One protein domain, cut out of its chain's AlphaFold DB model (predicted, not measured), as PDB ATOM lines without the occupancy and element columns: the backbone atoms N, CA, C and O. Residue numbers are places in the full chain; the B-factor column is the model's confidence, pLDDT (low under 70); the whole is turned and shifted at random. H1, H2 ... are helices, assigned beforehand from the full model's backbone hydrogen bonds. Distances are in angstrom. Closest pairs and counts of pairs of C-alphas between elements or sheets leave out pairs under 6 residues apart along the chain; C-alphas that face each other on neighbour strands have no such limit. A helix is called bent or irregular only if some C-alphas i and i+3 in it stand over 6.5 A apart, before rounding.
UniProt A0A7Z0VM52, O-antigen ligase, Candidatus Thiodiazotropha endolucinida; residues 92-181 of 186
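AT A GLANCE: This is residues 92 to 181 of the 186 residues of the protein "O-antigen ligase" of Candidatus Thiodiazotropha endolucinida (UniProt A0A7Z0VM52). A compact head, in which H1 crosses the first arm of the bent helix H3, H3a, with the short H2 and loops around them, bears one long helical arm that sticks out. Helix H3 turns back sharply on itself after H3a, and its second arm, H3b, runs away from the head, with residues 164 to 181 standing free; on the far side of the head, the long loop of residues 126 to 145 reaches out to Glu 136. The printed part has 90 residues, with three named helices in the order H1, H2, H3, no named strand, and the class all helix. The whole is loose, with a radius of gyration of the C-alphas of 16.5 A, and spans 61 by 28 by 17 A, the arm making much of the length.

IN THESE COORDINATES: H1, residues 92 to 109, begins at C-alpha 92 at (25.492, 9.049, 47.383) and measures 25.8 A from first to last C-alpha. H2, residues 120 to 125, measures 8.7 A. H3, residues 146 to 179, was assigned as one helix by its hydrogen bonds, but it is bent: C-alphas 153 and 156 are 9.5 A apart. Its arm H3a, residues 146 to 153, begins at C-alpha 146 at (22.590, -7.185, 43.756) and measures 10.2 A. Its arm H3b, residues 156 to 179, measures 34.4 A and ends at C-alpha 179 at (-1.564, -20.577, 29.160). Residues 154 and 155 belong to neither arm.

HOW THE PARTS SIT: H1 touches H3a with residues 100 to 107 alone, the closest C-alphas being those of Ala 103 and Gly 152, 4.3 A apart. They run the same way at a steep tilt of 42 degrees. H1 and H2 only just touch, with 3 pairs of C-alphas within 8 A, the closest those of Thr 102 and Leu 124 at 6.9 A; their lines are about perpendicular, at 79 degrees. H2 and H3a also only just touch, with 3 such pairs, the closest those of Phe 120 and Glu 153 at 5.9 A, at a steep tilt of 65 degrees. H3b touches H3a with residues 158 to 162 alone; the closest C-alphas, of Leu 151 and Ile 159, are 5.3 A apart, and the arms run opposite ways at a shallow tilt of 29 degrees. Of these 4 touching pairs 1 is at a shallow tilt: the helix packing is mostly crossed, with lines at large angles. H1 and H3b are close but not clearly touching, with the C-alphas of Ala 107 and Leu 156 7.1 A apart. H2 and H3b are apart. In H2, H3a and H3b every O i to N i+4 pair is within hydrogen-bond range; in H1 13 of 14 are.

THE WHOLE: The C-alphas of Glu 136 and Gly 181 are the two farthest apart, at 60.7 A. Without the stretch that stands free, the body of 72 residues spans 37 by 22 by 17 A. The printed part has no cut. The link from H1 to H2 is short, with 10 residues; that from H2 to H3 is long, with 20. The mean pLDDT of the printed part is 83.6, and it is under 70 at residues 92 to 93, 133 to 143 and 181.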
ATOM      1  N   SER A  92      26.299  10.283  47.469       64.94
ATOM      2  CA  SER A  92      25.492   9.049  47.383       64.94
ATOM      3  C   SER A  92      25.499   8.401  45.989       64.94
ATOM      4  O   SER A  92      25.482   7.173  45.859       64.94
ATOM      5  N   ALA A  93      25.509   9.206  44.924       66.12
ATOM      6  CA  ALA A  93      25.575   8.703  43.553       66.12
ATOM      7  C   ALA A  93      26.992   8.223  43.227       66.12
ATOM      8  O   ALA A  93      27.170   7.085  42.785       66.12
ATOM      9  N   MET A  94      27.998   9.042  43.550       72.44
ATOM     10  CA  MET A  94      29.400   8.690  43.349       72.44
ATOM     11  C   MET A  94      29.799   7.464  44.178       72.44
ATOM     12  O   MET A  94      30.461   6.570  43.659       72.44
ATOM     13  N   GLY A  95      29.306   7.343  45.417       75.75
ATOM     14  CA  GLY A  95      29.554   6.163  46.243       75.75
ATOM     15  C   GLY A  95      29.097   4.849  45.593       75.75
ATOM     16  O   GLY A  95      29.819   3.853  45.627       75.75
ATOM     17  N   ARG A  96      27.942   4.845  44.914       82.25
ATOM     18  CA  ARG A  96      27.458   3.661  44.181       82.25
ATOM     19  C   ARG A  96      28.316   3.350  42.961       82.25
ATOM     20  O   ARG A  96      28.692   2.199  42.770       82.25
ATOM     21  N   ILE A  97      28.661   4.364  42.168       82.06
ATOM     22  CA  ILE A  97      29.515   4.199  40.981       82.06
ATOM     23  C   ILE A  97      30.875   3.628  41.380       82.06
ATOM     24  O   ILE A  97      31.366   2.688  40.755       82.06
ATOM     25  N   VAL A  98      31.471   4.166  42.443       83.94
ATOM     26  CA  VAL A  98      32.739   3.679  42.981       83.94
ATOM     27  C   VAL A  98      32.601   2.236  43.467       83.94
ATOM     28  O   VAL A  98      33.405   1.391  43.080       83.94
ATOM     29  N   ALA A  99      31.541   1.907  44.209       85.56
ATOM     30  CA  ALA A  99      31.288   0.533  44.638       85.56
ATOM     31  C   ALA A  99      31.124  -0.437  43.451       85.56
ATOM     32  O   ALA A  99      31.605  -1.567  43.512       85.56
ATOM     33  N   TRP A 100      30.503  -0.015  42.345       89.94
ATOM     34  CA  TRP A 100      30.378  -0.835  41.132       89.94
ATOM     35  C   TRP A 100      31.719  -1.041  40.430       89.94
ATOM     36  O   TRP A 100      32.032  -2.158  40.020       89.94
ATOM     37  N   LYS A 101      32.549   0.005  40.333       88.19
ATOM     38  CA  LYS A 101      33.921  -0.118  39.816       88.19
ATOM     39  C   LYS A 101      34.739  -1.083  40.670       88.19
ATOM     40  O   LYS A 101      35.428  -1.944  40.128       88.19
ATOM     41  N   THR A 102      34.631  -0.983  41.991       88.38
ATOM     42  CA  THR A 102      35.294  -1.893  42.925       88.38
ATOM     43  C   THR A 102      34.803  -3.330  42.764       88.38
ATOM     44  O   THR A 102      35.627  -4.236  42.695       88.38
ATOM     45  N   ALA A 103      33.495  -3.548  42.604       89.44
ATOM     46  CA  ALA A 103      32.935  -4.869  42.327       89.44
ATOM     47  C   ALA A 103      33.531  -5.512  41.067       89.44
ATOM     48  O   ALA A 103      33.869  -6.693  41.067       89.44
ATOM     49  N   ILE A 104      33.700  -4.721  40.002       90.56
ATOM     50  CA  ILE A 104      34.349  -5.183  38.773       90.56
ATOM     51  C   ILE A 104      35.811  -5.537  39.052       90.56
ATOM     52  O   ILE A 104      36.249  -6.602  38.639       90.56
ATOM     53  N   ARG A 105      36.555  -4.707  39.796       90.25
ATOM     54  CA  ARG A 105      37.958  -4.997  40.153       90.25
ATOM     55  C   ARG A 105      38.099  -6.295  40.953       90.25
ATOM     56  O   ARG A 105      38.964  -7.112  40.644       90.25
ATOM     57  N   MET A 106      37.214  -6.511  41.925       91.25
ATOM     58  CA  MET A 106      37.124  -7.748  42.704       91.25
ATOM     59  C   MET A 106      36.885  -8.963  41.805       91.25
ATOM     60  O   MET A 106      37.604  -9.956  41.902       91.25
ATOM     61  N   ALA A 107      35.934  -8.859  40.876       92.31
ATOM     62  CA  ALA A 107      35.652  -9.916  39.915       92.31
ATOM     63  C   ALA A 107      36.803 -10.133  38.922       92.31
ATOM     64  O   ALA A 107      37.072 -11.265  38.549       92.31
ATOM     65  N   THR A 108      37.526  -9.092  38.505       91.75
ATOM     66  CA  THR A 108      38.690  -9.263  37.620       91.75
ATOM     67  C   THR A 108      39.873  -9.919  38.327       91.75
ATOM     68  O   THR A 108      40.593 -10.688  37.702       91.75
ATOM     69  N   ALA A 109      40.061  -9.652  39.622       92.31
ATOM     70  CA  ALA A 109      41.111 -10.280  40.420       92.31
ATOM     71  C   ALA A 109      40.768 -11.732  40.787       92.31
ATOM     72  O   ALA A 109      41.645 -12.595  40.798       92.31
ATOM     73  N   HIS A 110      39.488 -12.016  41.042       92.06
ATOM     74  CA  HIS A 110      38.993 -13.342  41.402       92.06
ATOM     75  C   HIS A 110      37.774 -13.731  40.544       92.06
ATOM     76  O   HIS A 110      36.645 -13.755  41.033       92.06
ATOM     77  N   PRO A 111      37.966 -14.073  39.257       90.50
ATOM     78  CA  PRO A 111      36.861 -14.250  38.309       90.50
ATOM     79  C   PRO A 111      35.960 -15.449  38.589       90.50
ATOM     80  O   PRO A 111      34.796 -15.429  38.196       90.50
ATOM     81  N   ILE A 112      36.467 -16.487  39.258       89.94
ATOM     82  CA  ILE A 112      35.714 -17.726  39.500       89.94
ATOM     83  C   ILE A 112      34.987 -17.680  40.843       89.94
ATOM     84  O   ILE A 112      33.807 -17.994  40.913       89.94
ATOM     85  N   THR A 113      35.684 -17.302  41.911       89.44
ATOM     86  CA  THR A 113      35.142 -17.347  43.275       89.44
ATOM     87  C   THR A 113      34.636 -16.001  43.766       89.44
ATOM     88  O   THR A 113      33.996 -15.962  44.809       89.44
ATOM     89  N   GLY A 114      34.962 -14.907  43.071       92.25
ATOM     90  CA  GLY A 114      34.899 -13.570  43.647       92.25
ATOM     91  C   GLY A 114      35.786 -13.456  44.887       92.25
ATOM     92  O   GLY A 114      36.652 -14.298  45.147       92.25
ATOM     93  N   VAL A 115      35.546 -12.414  45.678       91.31
ATOM     94  CA  VAL A 115      36.235 -12.215  46.962       91.31
ATOM     95  C   VAL A 115      35.650 -13.042  48.115       91.31
ATOM     96  O   VAL A 115      36.136 -12.939  49.242       91.31
ATOM     97  N   GLY A 116      34.630 -13.860  47.845       88.88
ATOM     98  CA  GLY A 116      33.905 -14.661  48.826       88.88
ATOM     99  C   GLY A 116      32.578 -14.024  49.244       88.88
ATOM    100  O   GLY A 116      32.469 -12.808  49.421       88.88
ATOM    101  N   ALA A 117      31.559 -14.864  49.442       88.31
ATOM    102  CA  ALA A 117      30.232 -14.444  49.898       88.31
ATOM    103  C   ALA A 117      30.313 -13.666  51.221       88.31
ATOM    104  O   ALA A 117      31.002 -14.091  52.150       88.31
ATOM    105  N   GLY A 118      29.630 -12.525  51.302       86.38
ATOM    106  CA  GLY A 118      29.621 -11.640  52.470       86.38
ATOM    107  C   GLY A 118      30.905 -10.833  52.705       86.38
ATOM    108  O   GLY A 118      30.959 -10.055  53.659       86.38
ATOM    109  N   HIS A 119      31.939 -10.982  51.870       87.31
ATOM    110  CA  HIS A 119      33.227 -10.306  52.062       87.31
ATOM    111  C   HIS A 119      33.350  -8.989  51.290       87.31
ATOM    112  O   HIS A 119      34.359  -8.296  51.439       87.31
ATOM    113  N   PHE A 120      32.336  -8.597  50.514       87.38
ATOM    114  CA  PHE A 120      32.359  -7.360  49.736       87.38
ATOM    115  C   PHE A 120      32.727  -6.109  50.554       87.38
ATOM    116  O   PHE A 120      33.682  -5.430  50.177       87.38
ATOM    117  N   PRO A 121      32.048  -5.778  51.674       83.94
ATOM    118  CA  PRO A 121      32.329  -4.528  52.379       83.94
ATOM    119  C   PRO A 121      33.711  -4.532  53.048       83.94
ATOM    120  O   PRO A 121      34.378  -3.502  53.079       83.94
ATOM    121  N   VAL A 122      34.173  -5.695  53.521       85.31
ATOM    122  CA  VAL A 122      35.503  -5.849  54.131       85.31
ATOM    123  C   VAL A 122      36.586  -5.635  53.080       85.31
ATOM    124  O   VAL A 122      37.468  -4.800  53.253       85.31
ATOM    125  N   LYS A 123      36.483  -6.330  51.946       85.62
ATOM    126  CA  LYS A 123      37.477  -6.267  50.870       85.62
ATOM    127  C   LYS A 123      37.484  -4.923  50.155       85.62
ATOM    128  O   LYS A 123      38.526  -4.504  49.664       85.62
ATOM    129  N   LEU A 124      36.352  -4.225  50.137       84.81
ATOM    130  CA  LEU A 124      36.249  -2.856  49.643       84.81
ATOM    131  C   LEU A 124      36.965  -1.863  50.578       84.81
ATOM    132  O   LEU A 124      37.475  -0.859  50.098       84.81
ATOM    133  N   GLY A 125      37.028  -2.135  51.885       80.75
ATOM    134  CA  GLY A 125      37.773  -1.322  52.854       80.75
ATOM    135  C   GLY A 125      39.269  -1.650  52.953       80.75
ATOM    136  O   GLY A 125      40.034  -0.801  53.412       80.75
ATOM    137  N   THR A 126      39.685  -2.850  52.522       83.06
ATOM    138  CA  THR A 126      41.080  -3.321  52.589       83.06
ATOM    139  C   THR A 126      41.740  -3.394  51.208       83.06
ATOM    140  O   THR A 126      42.375  -2.438  50.772       83.06
ATOM    141  N   ASP A 127      41.574  -4.512  50.503       82.88
ATOM    142  CA  ASP A 127      42.414  -4.925  49.371       82.88
ATOM    143  C   ASP A 127      42.008  -4.214  48.074       82.88
ATOM    144  O   ASP A 127      42.815  -4.020  47.170       82.88
ATOM    145  N   PHE A 128      40.740  -3.811  47.988       83.00
ATOM    146  CA  PHE A 128      40.147  -3.152  46.830       83.00
ATOM    147  C   PHE A 128      39.652  -1.749  47.172       83.00
ATOM    148  O   PHE A 128      38.649  -1.285  46.612       83.00
ATOM    149  N   ARG A 129      40.361  -1.067  48.081       82.06
ATOM    150  CA  ARG A 129      40.049   0.310  48.451       82.06
ATOM    151  C   ARG A 129      40.038   1.198  47.201       82.06
ATOM    152  O   ARG A 129      41.030   1.243  46.471       82.06
ATOM    153  N   PRO A 130      38.921   1.884  46.914       78.50
ATOM    154  CA  PRO A 130      38.855   2.781  45.782       78.50
ATOM    155  C   PRO A 130      39.859   3.937  45.927       78.50
ATOM    156  O   PRO A 130      39.819   4.634  46.943       78.50
ATOM    157  N   PRO A 131      40.732   4.173  44.930       73.56
ATOM    158  CA  PRO A 131      41.711   5.260  44.934       73.56
ATOM    159  C   PRO A 131      41.054   6.644  44.934       73.56
ATOM    160  O   PRO A 131      41.701   7.631  45.263       73.56
ATOM    161  N   GLU A 132      39.770   6.721  44.577       71.56
ATOM    162  CA  GLU A 132      38.972   7.943  44.605       71.56
ATOM    163  C   GLU A 132      38.732   8.470  46.036       71.56
ATOM    164  O   GLU A 132      38.359   9.630  46.199       71.56
ATOM    165  N   PHE A 133      38.966   7.656  47.074       68.00
ATOM    166  CA  PHE A 133      38.846   8.057  48.476       68.00
ATOM    167  C   PHE A 133      40.198   7.961  49.201       68.00
ATOM    168  O   PHE A 133      40.846   6.914  49.207       68.00
ATOM    169  N   GLY A 134      40.607   9.049  49.866       62.69
ATOM    170  CA  GLY A 134      41.829   9.097  50.679       62.69
ATOM    171  C   GLY A 134      41.786   8.201  51.930       62.69
ATOM    172  O   GLY A 134      40.773   7.565  52.237       62.69
ATOM    173  N   TYR A 135      42.894   8.154  52.679       61.62
ATOM    174  CA  TYR A 135      43.051   7.270  53.845       61.62
ATOM    175  C   TYR A 135      42.186   7.660  55.056       61.62
ATOM    176  O   TYR A 135      41.740   6.776  55.787       61.62
ATOM    177  N   GLU A 136      41.884   8.946  55.226       57.88
ATOM    178  CA  GLU A 136      41.339   9.477  56.483       57.88
ATOM    179  C   GLU A 136      39.805   9.467  56.586       57.88
ATOM    180  O   GLU A 136      39.279   9.443  57.690       57.88
ATOM    181  N   ASN A 137      39.069   9.433  55.468       57.78
ATOM    182  CA  ASN A 137      37.601   9.543  55.470       57.78
ATOM    183  C   ASN A 137      36.962   8.593  54.455       57.78
ATOM    184  O   ASN A 137      36.463   9.014  53.411       57.78
ATOM    185  N   PHE A 138      36.998   7.294  54.749       64.81
ATOM    186  CA  PHE A 138      36.376   6.292  53.891       64.81
ATOM    187  C   PHE A 138      34.954   5.969  54.353       64.81
ATOM    188  O   PHE A 138      34.788   5.339  55.402       64.81
ATOM    189  N   PRO A 139      33.915   6.383  53.607       66.00
ATOM    190  CA  PRO A 139      32.555   5.995  53.937       66.00
ATOM    191  C   PRO A 139      32.377   4.485  53.739       66.00
ATOM    192  O   PRO A 139      32.951   3.891  52.826       66.00
ATOM    193  N   TRP A 140      31.535   3.856  54.560       65.06
ATOM    194  CA  TRP A 140      31.083   2.491  54.292       65.06
ATOM    195  C   TRP A 140      30.253   2.489  53.006       65.06
ATOM    196  O   TRP A 140      29.124   2.980  52.975       65.06
ATOM    197  N   LEU A 141      30.833   1.964  51.929       69.56
ATOM    198  CA  LEU A 141      30.196   1.891  50.618       69.56
ATOM    199  C   LEU A 141      29.624   0.492  50.407       69.56
ATOM    200  O   LEU A 141      30.300  -0.516  50.596       69.56
ATOM    201  N   THR A 142      28.378   0.436  49.951       67.75
ATOM    202  CA  THR A 142      27.766  -0.792  49.448       67.75
ATOM    203  C   THR A 142      27.316  -0.575  48.015       67.75
ATOM    204  O   THR A 142      26.904   0.523  47.633       67.75
ATOM    205  N   ALA A 143      27.397  -1.628  47.203       68.69
ATOM    206  CA  ALA A 143      27.024  -1.559  45.797       68.69
ATOM    207  C   ALA A 143      25.555  -1.148  45.602       68.69
ATOM    208  O   ALA A 143      25.205  -0.656  44.530       68.69
ATOM    209  N   HIS A 144      24.686  -1.368  46.607       74.25
ATOM    210  CA  HIS A 144      23.233  -1.143  46.521       74.25
ATOM    211  C   HIS A 144      22.605  -1.733  45.239       74.25
ATOM    212  O   HIS A 144      21.564  -1.286  44.765       74.25
ATOM    213  N   SER A 145      23.259  -2.740  44.663       83.69
ATOM    214  CA  SER A 145      22.894  -3.406  43.425       83.69
ATOM    215  C   SER A 145      23.327  -4.852  43.555       83.69
ATOM    216  O   SER A 145      24.523  -5.144  43.640       83.69
ATOM    217  N   SER A 146      22.348  -5.753  43.586       87.00
ATOM    218  CA  SER A 146      22.590  -7.185  43.756       87.00
ATOM    219  C   SER A 146      23.468  -7.750  42.641       87.00
ATOM    220  O   SER A 146      24.247  -8.654  42.896       87.00
ATOM    221  N   TYR A 147      23.409  -7.180  41.433       90.88
ATOM    222  CA  TYR A 147      24.252  -7.592  40.308       90.88
ATOM    223  C   TYR A 147      25.738  -7.391  40.606       90.88
ATOM    224  O   TYR A 147      26.524  -8.322  40.472       90.88
ATOM    225  N   PHE A 148      26.119  -6.190  41.045       90.69
ATOM    226  CA  PHE A 148      27.512  -5.876  41.357       90.69
ATOM    227  C   PHE A 148      27.969  -6.554  42.649       90.69
ATOM    228  O   PHE A 148      29.106  -7.006  42.719       90.69
ATOM    229  N   LEU A 149      27.083  -6.693  43.639       89.81
ATOM    230  CA  LEU A 149      27.394  -7.430  44.862       89.81
ATOM    231  C   LEU A 149      27.712  -8.903  44.553       89.81
ATOM    232  O   LEU A 149      28.778  -9.386  44.911       89.81
ATOM    233  N   ILE A 150      26.834  -9.586  43.810       91.94
ATOM    234  CA  ILE A 150      27.021 -10.990  43.411       91.94
ATOM    235  C   ILE A 150      28.254 -11.140  42.518       91.94
ATOM    236  O   ILE A 150      29.027 -12.072  42.710       91.94
ATOM    237  N   LEU A 151      28.467 -10.221  41.574       93.19
ATOM    238  CA  LEU A 151      29.648 -10.232  40.710       93.19
ATOM    239  C   LEU A 151      30.947 -10.107  41.520       93.19
ATOM    240  O   LEU A 151      31.889 -10.852  41.270       93.19
ATOM    241  N   GLY A 152      31.003  -9.191  42.490       89.88
ATOM    242  CA  GLY A 152      32.181  -9.010  43.338       89.88
ATOM    243  C   GLY A 152      32.422 -10.193  44.278       89.88
ATOM    244  O   GLY A 152      33.556 -10.642  44.421       89.88
ATOM    245  N   GLU A 153      31.366 -10.727  44.897       93.25
ATOM    246  CA  GLU A 153      31.476 -11.778  45.919       93.25
ATOM    247  C   GLU A 153      31.613 -13.191  45.366       93.25
ATOM    248  O   GLU A 153      32.307 -13.997  45.976       93.25
ATOM    249  N   LEU A 154      30.956 -13.494  44.245       93.44
ATOM    250  CA  LEU A 154      30.854 -14.840  43.671       93.44
ATOM    251  C   LEU A 154      31.425 -14.933  42.247       93.44
ATOM    252  O   LEU A 154      31.355 -15.993  41.623       93.44
ATOM    253  N   GLY A 155      31.959 -13.835  41.708       92.19
ATOM    254  CA  GLY A 155      32.580 -13.802  40.387       92.19
ATOM    255  C   GLY A 155      31.599 -14.032  39.233       92.19
ATOM    256  O   GLY A 155      30.377 -13.869  39.343       92.19
ATOM    257  N   LEU A 156      32.155 -14.430  38.089       93.25
ATOM    258  CA  LEU A 156      31.405 -14.742  36.873       93.25
ATOM    259  C   LEU A 156      30.410 -15.903  37.060       93.25
ATOM    260  O   LEU A 156      29.271 -15.766  36.609       93.25
ATOM    261  N   PRO A 157      30.752 -17.016  37.740       93.88
ATOM    262  CA  PRO A 157      29.797 -18.099  37.963       93.88
ATOM    263  C   PRO A 157      28.558 -17.642  38.737       93.88
ATOM    264  O   PRO A 157      27.434 -17.970  38.351       93.88
ATOM    265  N   GLY A 158      28.748 -16.830  39.784       91.25
ATOM    266  CA  GLY A 158      27.649 -16.302  40.589       91.25
ATOM    267  C   GLY A 158      26.691 -15.426  39.788       91.25
ATOM    268  O   GLY A 158      25.476 -15.630  39.842       91.25
ATOM    269  N   ILE A 159      27.217 -14.479  38.999       92.69
ATOM    270  CA  ILE A 159      26.362 -13.590  38.202       92.69
ATOM    271  C   ILE A 159      25.651 -14.340  37.070       92.69
ATOM    272  O   ILE A 159      24.476 -14.079  36.815       92.69
ATOM    273  N   ILE A 160      26.314 -15.308  36.426       94.56
ATOM    274  CA  ILE A 160      25.706 -16.140  35.378       94.56
ATOM    275  C   ILE A 160      24.537 -16.930  35.957       94.56
ATOM    276  O   ILE A 160      23.445 -16.924  35.384       94.56
ATOM    277  N   PHE A 161      24.734 -17.567  37.112       94.38
ATOM    278  CA  PHE A 161      23.682 -18.323  37.780       94.38
ATOM    279  C   PHE A 161      22.515 -17.423  38.207       94.38
ATOM    280  O   PHE A 161      21.352 -17.749  37.964       94.38
ATOM    281  N   PHE A 162      22.812 -16.248  38.769       93.69
ATOM    282  CA  PHE A 162      21.794 -15.274  39.157       93.69
ATOM    283  C   PHE A 162      20.956 -14.799  37.960       93.69
ATOM    284  O   PHE A 162      19.725 -14.793  38.018       93.69
ATOM    285  N   LEU A 163      21.600 -14.460  36.840       93.38
ATOM    286  CA  LEU A 163      20.903 -14.065  35.615       93.38
ATOM    287  C   LEU A 163      20.101 -15.225  35.015       93.38
ATOM    288  O   LEU A 163      18.971 -15.015  34.574       93.38
ATOM    289  N   ALA A 164      20.632 -16.449  35.039       93.56
ATOM    290  CA  ALA A 164      19.917 -17.636  34.581       93.56
ATOM    291  C   ALA A 164      18.631 -17.877  35.389       93.56
ATOM    292  O   ALA A 164      17.590 -18.171  34.798       93.56
ATOM    293  N   LEU A 165      18.668 -17.681  36.713       93.75
ATOM    294  CA  LEU A 165      17.481 -17.756  37.568       93.75
ATOM    295  C   LEU A 165      16.440 -16.692  37.208       93.75
ATOM    296  O   LEU A 165      15.262 -17.020  37.061       93.75
ATOM    297  N   LEU A 166      16.857 -15.437  37.019       91.38
ATOM    298  CA  LEU A 166      15.946 -14.349  36.645       91.38
ATOM    299  C   LEU A 166      15.294 -14.599  35.280       91.38
ATOM    300  O   LEU A 166      14.074 -14.496  35.139       91.38
ATOM    301  N   ILE A 167      16.092 -14.984  34.282       92.81
ATOM    302  CA  ILE A 167      15.607 -15.292  32.932       92.81
ATOM    303  C   ILE A 167      14.693 -16.522  32.960       92.81
ATOM    304  O   ILE A 167      13.646 -16.529  32.311       92.81
ATOM    305  N   GLY A 168      15.057 -17.557  33.720       92.56
ATOM    306  CA  GLY A 168      14.253 -18.765  33.894       92.56
ATOM    307  C   GLY A 168      12.897 -18.470  34.534       92.56
ATOM    308  O   GLY A 168      11.866 -18.906  34.015       92.56
ATOM    309  N   ASN A 169      12.883 -17.674  35.606       90.94
ATOM    310  CA  ASN A 169      11.662 -17.248  36.286       90.94
ATOM    311  C   ASN A 169      10.765 -16.426  35.353       90.94
ATOM    312  O   ASN A 169       9.584 -16.739  35.201       90.94
ATOM    313  N   TYR A 170      11.343 -15.453  34.643       89.06
ATOM    314  CA  TYR A 170      10.620 -14.647  33.665       89.06
ATOM    315  C   TYR A 170       9.999 -15.509  32.557       89.06
ATOM    316  O   TYR A 170       8.798 -15.433  32.316       89.06
ATOM    317  N   ARG A 171      10.779 -16.401  31.930       90.25
ATOM    318  CA  ARG A 171      10.283 -17.306  30.876       90.25
ATOM    319  C   ARG A 171       9.157 -18.208  31.376       90.25
ATOM    320  O   ARG A 171       8.189 -18.438  30.650       90.25
ATOM    321  N   ARG A 172       9.268 -18.726  32.604       87.00
ATOM    322  CA  ARG A 172       8.239 -19.592  33.192       87.00
ATOM    323  C   ARG A 172       6.958 -18.815  33.475       87.00
ATOM    324  O   ARG A 172       5.888 -19.296  33.107       87.00
ATOM    325  N   ASN A 173       7.073 -17.619  34.045       85.12
ATOM    326  CA  ASN A 173       5.932 -16.745  34.305       85.12
ATOM    327  C   ASN A 173       5.240 -16.336  33.003       85.12
ATOM    328  O   ASN A 173       4.022 -16.451  32.911       85.12
ATOM    329  N   SER A 174       5.996 -15.974  31.963       81.31
ATOM    330  CA  SER A 174       5.440 -15.662  30.641       81.31
ATOM    331  C   SER A 174       4.710 -16.858  30.023       81.31
ATOM    332  O   SER A 174       3.640 -16.696  29.440       81.31
ATOM    333  N   LYS A 175       5.227 -18.082  30.195       82.19
ATOM    334  CA  LYS A 175       4.554 -19.298  29.714       82.19
ATOM    335  C   LYS A 175       3.244 -19.567  30.462       82.19
ATOM    336  O   LYS A 175       2.245 -19.884  29.829       82.19
ATOM    337  N   ILE A 176       3.236 -19.417  31.788       82.06
ATOM    338  CA  ILE A 176       2.019 -19.547  32.611       82.06
ATOM    339  C   ILE A 176       0.996 -18.470  32.225       82.06
ATOM    340  O   ILE A 176      -0.190 -18.763  32.112       82.06
ATOM    341  N   TYR A 177       1.457 -17.248  31.958       70.75
ATOM    342  CA  TYR A 177       0.617 -16.128  31.546       70.75
ATOM    343  C   TYR A 177      -0.122 -16.411  30.229       70.75
ATOM    344  O   TYR A 177      -1.347 -16.290  30.186       70.75
ATOM    345  N   VAL A 178       0.582 -16.889  29.195       74.88
ATOM    346  CA  VAL A 178      -0.026 -17.279  27.905       74.88
ATOM    347  C   VAL A 178      -1.022 -18.431  28.076       74.88
ATOM    348  O   VAL A 178      -2.119 -18.385  27.525       74.88
ATOM    349  N   LEU A 179      -0.682 -19.436  28.886       78.06
ATOM    350  CA  LEU A 179      -1.564 -20.577  29.160       78.06
ATOM    351  C   LEU A 179      -2.809 -20.197  29.980       78.06
ATOM    352  O   LEU A 179      -3.797 -20.923  29.957       78.06
ATOM    353  N   SER A 180      -2.782 -19.062  30.686       78.75
ATOM    354  CA  SER A 180      -3.897 -18.570  31.506       78.75
ATOM    355  C   SER A 180      -4.941 -17.738  30.743       78.75
ATOM    356  O   SER A 180      -5.908 -17.280  31.349       78.75
ATOM    357  N   GLY A 181      -4.767 -17.521  29.432       65.69
ATOM    358  CA  GLY A 181      -5.759 -16.856  28.574       65.69
ATOM    359  C   GLY A 181      -5.950 -15.350  28.813       65.69
ATOM    360  O   GLY A 181      -6.910 -14.772  28.307       65.69
TER     361      GLY A 181